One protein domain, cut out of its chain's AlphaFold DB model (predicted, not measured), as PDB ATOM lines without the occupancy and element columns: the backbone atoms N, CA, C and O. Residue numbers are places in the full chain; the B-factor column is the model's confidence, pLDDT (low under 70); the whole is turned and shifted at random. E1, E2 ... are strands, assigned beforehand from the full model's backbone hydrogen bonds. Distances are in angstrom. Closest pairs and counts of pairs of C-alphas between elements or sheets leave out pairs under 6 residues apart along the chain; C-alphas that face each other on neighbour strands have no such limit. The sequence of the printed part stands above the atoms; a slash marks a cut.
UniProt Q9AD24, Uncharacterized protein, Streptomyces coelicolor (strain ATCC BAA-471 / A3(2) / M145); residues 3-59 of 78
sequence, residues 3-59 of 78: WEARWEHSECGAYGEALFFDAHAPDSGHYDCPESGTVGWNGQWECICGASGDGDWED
ATOM      1  N   TRP A   3     179.520 147.808 189.873       97.06
ATOM      2  CA  TRP A   3     179.532 147.673 188.425       97.06
ATOM      3  C   TRP A   3     179.733 149.035 187.769       97.06
ATOM      4  O   TRP A   3     179.114 150.017 188.182       97.06
ATOM      5  N   GLU A   4     180.566 149.067 186.736       97.75
ATOM      6  CA  GLU A   4     180.704 150.144 185.761       97.75
ATOM      7  C   GLU A   4     180.193 149.617 184.424       97.75
ATOM      8  O   GLU A   4     180.765 148.686 183.857       97.75
ATOM      9  N   ALA A   5     179.071 150.160 183.956       97.69
ATOM     10  CA  ALA A   5     178.380 149.635 182.789       97.69
ATOM     11  C   ALA A   5     177.967 150.739 181.823       97.69
ATOM     12  O   ALA A   5     177.671 151.867 182.224       97.69
ATOM     13  N   ARG A   6     177.886 150.375 180.548       97.94
ATOM     14  CA  ARG A   6     177.329 151.171 179.465       97.94
ATOM     15  C   ARG A   6     176.095 150.475 178.911       97.94
ATOM     16  O   ARG A   6     176.105 149.266 178.706       97.94
ATOM     17  N   TRP A   7     175.068 151.252 178.604       97.62
ATOM     18  CA  TRP A   7     173.932 150.806 177.814       97.62
ATOM     19  C   TRP A   7     173.958 151.402 176.414       97.62
ATOM     20  O   TRP A   7     174.521 152.479 176.195       97.62
ATOM     21  N   GLU A   8     173.334 150.706 175.470       97.25
ATOM     22  CA  GLU A   8     173.157 151.155 174.094       97.25
ATOM     23  C   GLU A   8     171.804 150.691 173.539       97.25
ATOM     24  O   GLU A   8     171.380 149.552 173.742       97.25
ATOM     25  N   HIS A   9     171.125 151.581 172.815       96.12
ATOM     26  CA  HIS A   9     170.003 151.243 171.946       96.12
ATOM     27  C   HIS A   9     170.503 151.170 170.507       96.12
ATOM     28  O   HIS A   9     170.752 152.203 169.887       96.12
ATOM     29  N   SER A  10     170.655 149.963 169.970       92.00
ATOM     30  CA  SER A  10     171.321 149.739 168.678       92.00
ATOM     31  C   SER A  10     170.648 150.443 167.497       92.00
ATOM     32  O   SER A  10     171.325 150.834 166.548       92.00
ATOM     33  N   GLU A  11     169.325 150.616 167.549       94.19
ATOM     34  CA  GLU A  11     168.548 151.149 166.425       94.19
ATOM     35  C   GLU A  11     168.604 152.684 166.371       94.19
ATOM     36  O   GLU A  11     168.850 153.248 165.304       94.19
ATOM     37  N   CYS A  12     168.462 153.380 167.508       94.31
ATOM     38  CA  CYS A  12     168.586 154.846 167.533       94.31
ATOM     39  C   CYS A  12     170.014 155.353 167.818       94.31
ATOM     40  O   CYS A  12     170.303 156.535 167.616       94.31
ATOM     41  N   GLY A  13     170.912 154.480 168.283       93.88
ATOM     42  CA  GLY A  13     172.297 154.796 168.641       93.88
ATOM     43  C   GLY A  13     172.461 155.566 169.955       93.88
ATOM     44  O   GLY A  13     173.550 156.077 170.225       93.88
ATOM     45  N   ALA A  14     171.403 155.695 170.764       96.06
ATOM     46  CA  ALA A  14     171.503 156.280 172.096       96.06
ATOM     47  C   ALA A  14     172.332 155.375 173.009       96.06
ATOM     48  O   ALA A  14     172.239 154.153 172.937       96.06
ATOM     49  N   TYR A  15     173.131 155.980 173.879       96.81
ATOM     50  CA  TYR A  15     173.942 155.263 174.850       96.81
ATOM     51  C   TYR A  15     174.092 156.088 176.125       96.81
ATOM     52  O   TYR A  15     173.901 157.309 176.125       96.81
ATOM     53  N   GLY A  16     174.493 155.423 177.201       97.06
ATOM     54  CA  GLY A  16     174.821 156.065 178.466       97.06
ATOM     55  C   GLY A  16     175.597 155.130 179.378       97.06
ATOM     56  O   GLY A  16     175.752 153.951 179.084       97.06
ATOM     57  N   GLU A  17     176.110 155.669 180.474       97.38
ATOM     58  CA  GLU A  17     176.957 154.948 181.423       97.38
ATOM     59  C   GLU A  17     176.360 155.061 182.826       97.38
ATOM     60  O   GLU A  17     175.768 156.086 183.178       97.38
ATOM     61  N   ALA A  18     176.510 154.015 183.635       96.56
ATOM     62  CA  ALA A  18     176.036 153.989 185.010       96.56
ATOM     63  C   ALA A  18     176.990 153.225 185.930       96.56
ATOM     64  O   ALA A  18     177.618 152.238 185.546       96.56
ATOM     65  N   LEU A  19     177.036 153.689 187.179       96.12
ATOM     66  CA  LEU A  19     177.687 153.017 188.296       96.12
ATOM     67  C   LEU A  19     176.615 152.587 189.293       96.12
ATOM     68  O   LEU A  19     175.838 153.422 189.761       96.12
ATOM     69  N   PHE A  20     176.575 151.304 189.634       95.19
ATOM     70  CA  PHE A  20     175.582 150.763 190.564       95.19
ATOM     71  C   PHE A  20     176.135 149.575 191.361       95.19
ATOM     72  O   PHE A  20     177.187 149.013 191.050       95.19
ATOM     73  N   PHE A  21     175.449 149.233 192.451       93.88
ATOM     74  CA  PHE A  21     175.835 148.117 193.311       93.88
ATOM     75  C   PHE A  21     175.426 146.775 192.708       93.88
ATOM     76  O   PHE A  21     174.452 146.693 191.969       93.88
ATOM     77  N   ASP A  22     176.164 145.726 193.057       94.12
ATOM     78  CA  ASP A  22     175.829 144.357 192.667       94.12
ATOM     79  C   ASP A  22     174.404 143.945 193.081       94.12
ATOM     80  O   ASP A  22     173.861 144.460 194.065       94.12
ATOM     81  N   ALA A  23     173.810 143.023 192.319       93.19
ATOM     82  CA  ALA A  23     172.423 142.571 192.452       93.19
ATOM     83  C   ALA A  23     171.372 143.693 192.302       93.19
ATOM     84  O   ALA A  23     170.241 143.579 192.787       93.19
ATOM     85  N   HIS A  24     171.729 144.775 191.607       93.81
ATOM     86  CA  HIS A  24     170.808 145.834 191.211       93.81
ATOM     87  C   HIS A  24     170.376 145.653 189.751       93.81
ATOM     88  O   HIS A  24     171.144 145.180 188.918       93.81
ATOM     89  N   ALA A  25     169.149 146.068 189.438       93.50
ATOM     90  CA  ALA A  25     168.656 146.175 188.069       93.50
ATOM     91  C   ALA A  25     168.807 147.631 187.601       93.50
ATOM     92  O   ALA A  25     168.018 148.482 188.029       93.50
ATOM     93  N   PRO A  26     169.873 147.988 186.860       92.69
ATOM     94  CA  PRO A  26     170.009 149.335 186.327       92.69
ATOM     95  C   PRO A  26     168.930 149.613 185.276       92.69
ATOM     96  O   PRO A  26     168.457 148.713 184.586       92.69
ATOM     97  N   ASP A  27     168.564 150.886 185.178       93.38
ATOM     98  CA  ASP A  27     167.578 151.387 184.230       93.38
ATOM     99  C   ASP A  27     168.224 152.435 183.320       93.38
ATOM    100  O   ASP A  27     168.836 153.392 183.806       93.38
ATOM    101  N   SER A  28     168.086 152.262 182.006       93.25
ATOM    102  CA  SER A  28     168.546 153.227 181.005       93.25
ATOM    103  C   SER A  28     167.687 154.494 180.984       93.25
ATOM    104  O   SER A  28     168.139 155.550 180.528       93.25
ATOM    105  N   GLY A  29     166.436 154.399 181.450       92.94
ATOM    106  CA  GLY A  29     165.428 155.449 181.340       92.94
ATOM    107  C   GLY A  29     164.989 155.724 179.895       92.94
ATOM    108  O   GLY A  29     164.283 156.705 179.642       92.94
ATOM    109  N   HIS A  30     165.400 154.893 178.932       92.94
ATOM    110  CA  HIS A  30     165.210 155.101 177.497       92.94
ATOM    111  C   HIS A  30     163.998 154.321 176.953       92.94
ATOM    112  O   HIS A  30     164.100 153.525 176.025       92.94
ATOM    113  N   TYR A  31     162.820 154.567 177.533       86.38
ATOM    114  CA  TYR A  31     161.585 153.842 177.195       86.38
ATOM    115  C   TYR A  31     160.754 154.465 176.067       86.38
ATOM    116  O   TYR A  31     159.959 153.774 175.435       86.38
ATOM    117  N   ASP A  32     160.902 155.769 175.829       87.44
ATOM    118  CA  ASP A  32     160.089 156.532 174.865       87.44
ATOM    119  C   ASP A  32     160.777 156.641 173.491       87.44
ATOM    120  O   ASP A  32     160.666 157.645 172.788       87.44
ATOM    121  N   CYS A  33     161.552 155.622 173.111       88.69
ATOM    122  CA  CYS A  33     162.193 155.592 171.804       88.69
ATOM    123  C   CYS A  33     161.180 155.168 170.727       88.69
ATOM    124  O   CYS A  33     160.529 154.133 170.882       88.69
ATOM    125  N   PRO A  34     161.025 155.928 169.624       90.44
ATOM    126  CA  PRO A  34     160.148 155.529 168.524       90.44
ATOM    127  C   PRO A  34     160.721 154.368 167.698       90.44
ATOM    128  O   PRO A  34     159.968 153.695 166.991       90.44
ATOM    129  N   GLU A  35     162.035 154.146 167.771       90.62
ATOM    130  CA  GLU A  35     162.702 153.047 167.082       90.62
ATOM    131  C   GLU A  35     162.418 151.727 167.811       90.62
ATOM    132  O   GLU A  35     162.361 151.661 169.039       90.62
ATOM    133  N   SER A  36     162.234 150.655 167.039       81.88
ATOM    134  CA  SER A  36     162.095 149.309 167.607       81.88
ATOM    135  C   SER A  36     163.422 148.850 168.229       81.88
ATOM    136  O   SER A  36     164.447 149.481 168.028       81.88
ATOM    137  N   GLY A  37     163.419 147.757 168.991       84.00
ATOM    138  CA  GLY A  37     164.636 147.194 169.591       84.00
ATOM    139  C   GLY A  37     164.747 147.439 171.094       84.00
ATOM    140  O   GLY A  37     164.097 148.325 171.644       84.00
ATOM    141  N   THR A  38     165.546 146.606 171.753       89.81
ATOM    142  CA  THR A  38     165.783 146.657 173.198       89.81
ATOM    143  C   THR A  38     167.088 147.378 173.506       89.81
ATOM    144  O   THR A  38     168.006 147.425 172.686       89.81
ATOM    145  N   VAL A  39     167.152 147.984 174.689       95.75
ATOM    146  CA  VAL A  39     168.402 148.515 175.228       95.75
ATOM    147  C   VAL A  39     169.195 147.349 175.810       95.75
ATOM    148  O   VAL A  39     168.678 146.584 176.626       95.75
ATOM    149  N   GLY A  40     170.440 147.209 175.360       96.25
ATOM    150  CA  GLY A  40     171.397 146.250 175.898       96.25
ATOM    151  C   GLY A  40     172.407 146.947 176.796       96.25
ATOM    152  O   GLY A  40     172.831 148.067 176.505       96.25
ATOM    153  N   TRP A  41     172.808 146.274 177.866       97.75
ATOM    154  CA  TRP A  41     173.866 146.699 178.770       97.75
ATOM    155  C   TRP A  41     175.098 145.814 178.611       97.75
ATOM    156  O   TRP A  41     174.973 144.608 178.422       97.75
ATOM    157  N   ASN A  42     176.274 146.418 178.748       97.69
ATOM    158  CA  ASN A  42     177.552 145.744 178.939       97.69
ATOM    159  C   ASN A  42     178.282 146.423 180.099       97.69
ATOM    160  O   ASN A  42     178.345 147.654 180.157       97.69
ATOM    161  N   GLY A  43     178.838 145.653 181.024       97.25
ATOM    162  CA  GLY A  43     179.567 146.236 182.141       97.25
ATOM    163  C   GLY A  43     180.561 145.302 182.785       97.25
ATOM    164  O   GLY A  43     180.598 144.106 182.515       97.25
ATOM    165  N   GLN A  44     181.358 145.888 183.663       97.75
ATOM    166  CA  GLN A  44     182.455 145.251 184.371       97.75
ATOM    167  C   GLN A  44     182.380 145.573 185.863       97.75
ATOM    168  O   GLN A  44     181.906 146.636 186.264       97.75
ATOM    169  N   TRP A  45     182.848 144.652 186.696       96.19
ATOM    170  CA  TRP A  45     182.876 144.792 188.145       96.19
ATOM    171  C   TRP A  45     184.215 144.369 188.723       96.19
ATOM    172  O   TRP A  45     184.926 143.521 188.179       96.19
ATOM    173  N   GLU A  46     184.519 144.926 189.890       94.19
ATOM    174  CA  GLU A  46     185.667 144.540 190.699       94.19
ATOM    175  C   GLU A  46     185.260 144.380 192.173       94.19
ATOM    176  O   GLU A  46     184.504 145.174 192.751       94.19
ATOM    177  N   CYS A  47     185.756 143.312 192.788       91.44
ATOM    178  CA  CYS A  47     185.665 143.031 194.209       91.44
ATOM    179  C   CYS A  47     186.924 143.509 194.929       91.44
ATOM    180  O   CYS A  47     188.036 143.374 194.428       91.44
ATOM    181  N   ILE A  48     186.779 143.905 196.192       88.69
ATOM    182  CA  ILE A  48     187.918 144.243 197.056       88.69
ATOM    183  C   ILE A  48     188.894 143.073 197.277       88.69
ATOM    184  O   ILE A  48     190.054 143.305 197.605       88.69
ATOM    185  N   CYS A  49     188.451 141.824 197.089       90.19
ATOM    186  CA  CYS A  49     189.313 140.641 197.162       90.19
ATOM    187  C   CYS A  49     190.190 140.450 195.907       90.19
ATOM    188  O   CYS A  49     190.994 139.521 195.861       90.19
ATOM    189  N   GLY A  50     190.036 141.311 194.895       89.81
ATOM    190  CA  GLY A  50     190.750 141.255 193.618       89.81
ATOM    191  C   GLY A  50     190.069 140.407 192.542       89.81
ATOM    192  O   GLY A  50     190.613 140.280 191.449       89.81
ATOM    193  N   ALA A  51     188.903 139.815 192.821       93.00
ATOM    194  CA  ALA A  51     188.079 139.207 191.781       93.00
ATOM    195  C   ALA A  51     187.466 140.296 190.895       93.00
ATOM    196  O   ALA A  51     187.032 141.330 191.397       93.00
ATOM    197  N   SER A  52     187.381 140.044 189.598       95.12
ATOM    198  CA  SER A  52     186.740 140.932 188.633       95.12
ATOM    199  C   SER A  52     185.991 140.110 187.593       95.12
ATOM    200  O   SER A  52     186.304 138.933 187.383       95.12
ATOM    201  N   GLY A  53     185.050 140.737 186.904       95.75
ATOM    202  CA  GLY A  53     184.324 140.117 185.805       95.75
ATOM    203  C   GLY A  53     183.585 141.140 184.965       95.75
ATOM    204  O   GLY A  53     183.578 142.329 185.274       95.75
ATOM    205  N   ASP A  54     182.965 140.653 183.904       96.62
ATOM    206  CA  ASP A  54     182.144 141.421 182.983       96.62
ATOM    207  C   ASP A  54     180.873 140.646 182.624       96.62
ATOM    208  O   ASP A  54     180.740 139.456 182.938       96.62
ATOM    209  N   GLY A  55     179.912 141.333 182.019       95.75
ATOM    210  CA  GLY A  55     178.683 140.715 181.553       95.75
ATOM    211  C   GLY A  55     177.842 141.629 180.679       95.75
ATOM    212  O   GLY A  55     178.038 142.844 180.642       95.75
ATOM    213  N   ASP A  56     176.874 141.003 180.017       96.38
ATOM    214  CA  ASP A  56     175.869 141.643 179.181       96.38
ATOM    215  C   ASP A  56     174.470 141.243 179.666       96.38
ATOM    216  O   ASP A  56     174.251 140.087 180.045       96.38
ATOM    217  N   TRP A  57     173.524 142.180 179.660       95.50
ATOM    218  CA  TRP A  57     172.137 141.945 180.086       95.50
ATOM    219  C   TRP A  57     171.159 142.915 179.403       95.50
ATOM    220  O   TRP A  57     171.578 143.879 178.758       95.50
ATOM    221  N   GLU A  58     169.852 142.646 179.494       95.06
ATOM    222  CA  GLU A  58     168.814 143.532 178.947       95.06
ATOM    223  C   GLU A  58     168.435 144.635 179.944       95.06
ATOM    224  O   GLU A  58     168.640 144.523 181.151       95.06
ATOM    225  N   ASP A  59     167.880 145.740 179.453       94.88
ATOM    226  CA  ASP A  59     167.440 146.834 180.320       94.88
ATOM    227  C   ASP A  59     166.378 146.393 181.338       94.88
ATOM    228  O   ASP A  59     165.383 145.752 180.993       94.88
TER     229      ASP A  59
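Overview. This is residues 3 to 59 of the 78 residues of an uncharacterized protein of Streptomyces coelicolor (strain ATCC BAA-471 / A3(2) / M145) (UniProt Q9AD24). The domain is one narrow, strongly twisted sheet of four antiparallel strands, made of two hairpins side by side, E1 with E2 and E3 with E4. Between the hairpins a long loop, residues 22 to 38, runs back along the length of the sheet; its earlier part, residues 22 to 28, passes over one face of the sheet, while the opposite face is bare. The printed part has 57 residues with no named helix and four named strands, E1, E2, E3 and E4 along the chain, and the order across the sheet is E2, E1, E3, E4. The class is all strand, with 29 of the 57 printed residues in the strands. The outline is a rod of 43 by 15 by 14 A, and the whole is only just loose, close to compact, with a radius of gyration of the C-alphas of 12.5 A.

Along the chain. The two inner strands of the sheet are E1 and E3. E1 holds residues 3 to 9 and measures 19.4 A from first to last C-alpha; it begins at C-alpha 3, at (179.532, 147.673, 188.425). E3 holds residues 39 to 46, is the longest strand with 8 residues, and measures 23.5 A; it begins at C-alpha 39, at (168.402, 148.515, 175.228). The two edge strands are E2, residues 15 to 21, which measures 19.9 A, and E4, residues 52 to 58, which measures 20.5 A. E4 ends at C-alpha 58, at (168.814, 143.532, 178.947).

Arrangement. The inner strands E1 and E3 are antiparallel neighbours, with 165 degrees between their N-to-C directions. The C-alphas of Ala 5 and Gly 43 face each other at 3.7 A, and those of Trp 7 and Trp 41 at 4.2 A. Across this pair N 6 and O 42 are within hydrogen-bond range at 2.8 A, as are N 42 and O 6 at 2.9 A. E2 is the other neighbour of E1, antiparallel to it, with 151 degrees between their directions. The C-alphas of Tyr 15 and Glu 8 face each other at 4.3 A; N 7 and O 16 are within hydrogen-bond range at 2.8 A, and N 18 and O 5 also at 2.8 A. E1 and E2 form a hairpin. E4 is the other neighbour of E3, antiparallel to it at 165 degrees. The C-alphas of Gln 44 and Asp 54 face each other at 4.1 A; N 41 and O 57 are within hydrogen-bond range at 2.8 A, and N 55 and O 43 at 2.9 A. E3 and E4 form the second hairpin. The edge strands E2 and E4 are apart, and so are E2 and E3, which follow each other in the chain. From edge to edge the strands' lines turn by 57 degrees and the way across the sheet turns by 39 degrees. The sheet's C-alphas lie up to 7.1 A off the best plane through them.

Size, cuts and confidence. The two C-alphas farthest apart are those of Pro 34, in the loop between E2 and E3, and Cys 49, between E3 and E4, at 43.5 A. The first and last printed C-alphas, those of Trp 3 and Asp 59, are 14.6 A apart. The links from E1 to E2 and from E3 to E4 are tight, with 5 residues each. The link from E2 to E3 is long, with 17 residues, and its C-alphas lie 7 to 20 A from the mean of all C-alphas. The printed part, residues 3 to 59 of a chain of 78, has no cut. The mean pLDDT of the printed part of this model is 93.9, and no printed residue is under 70.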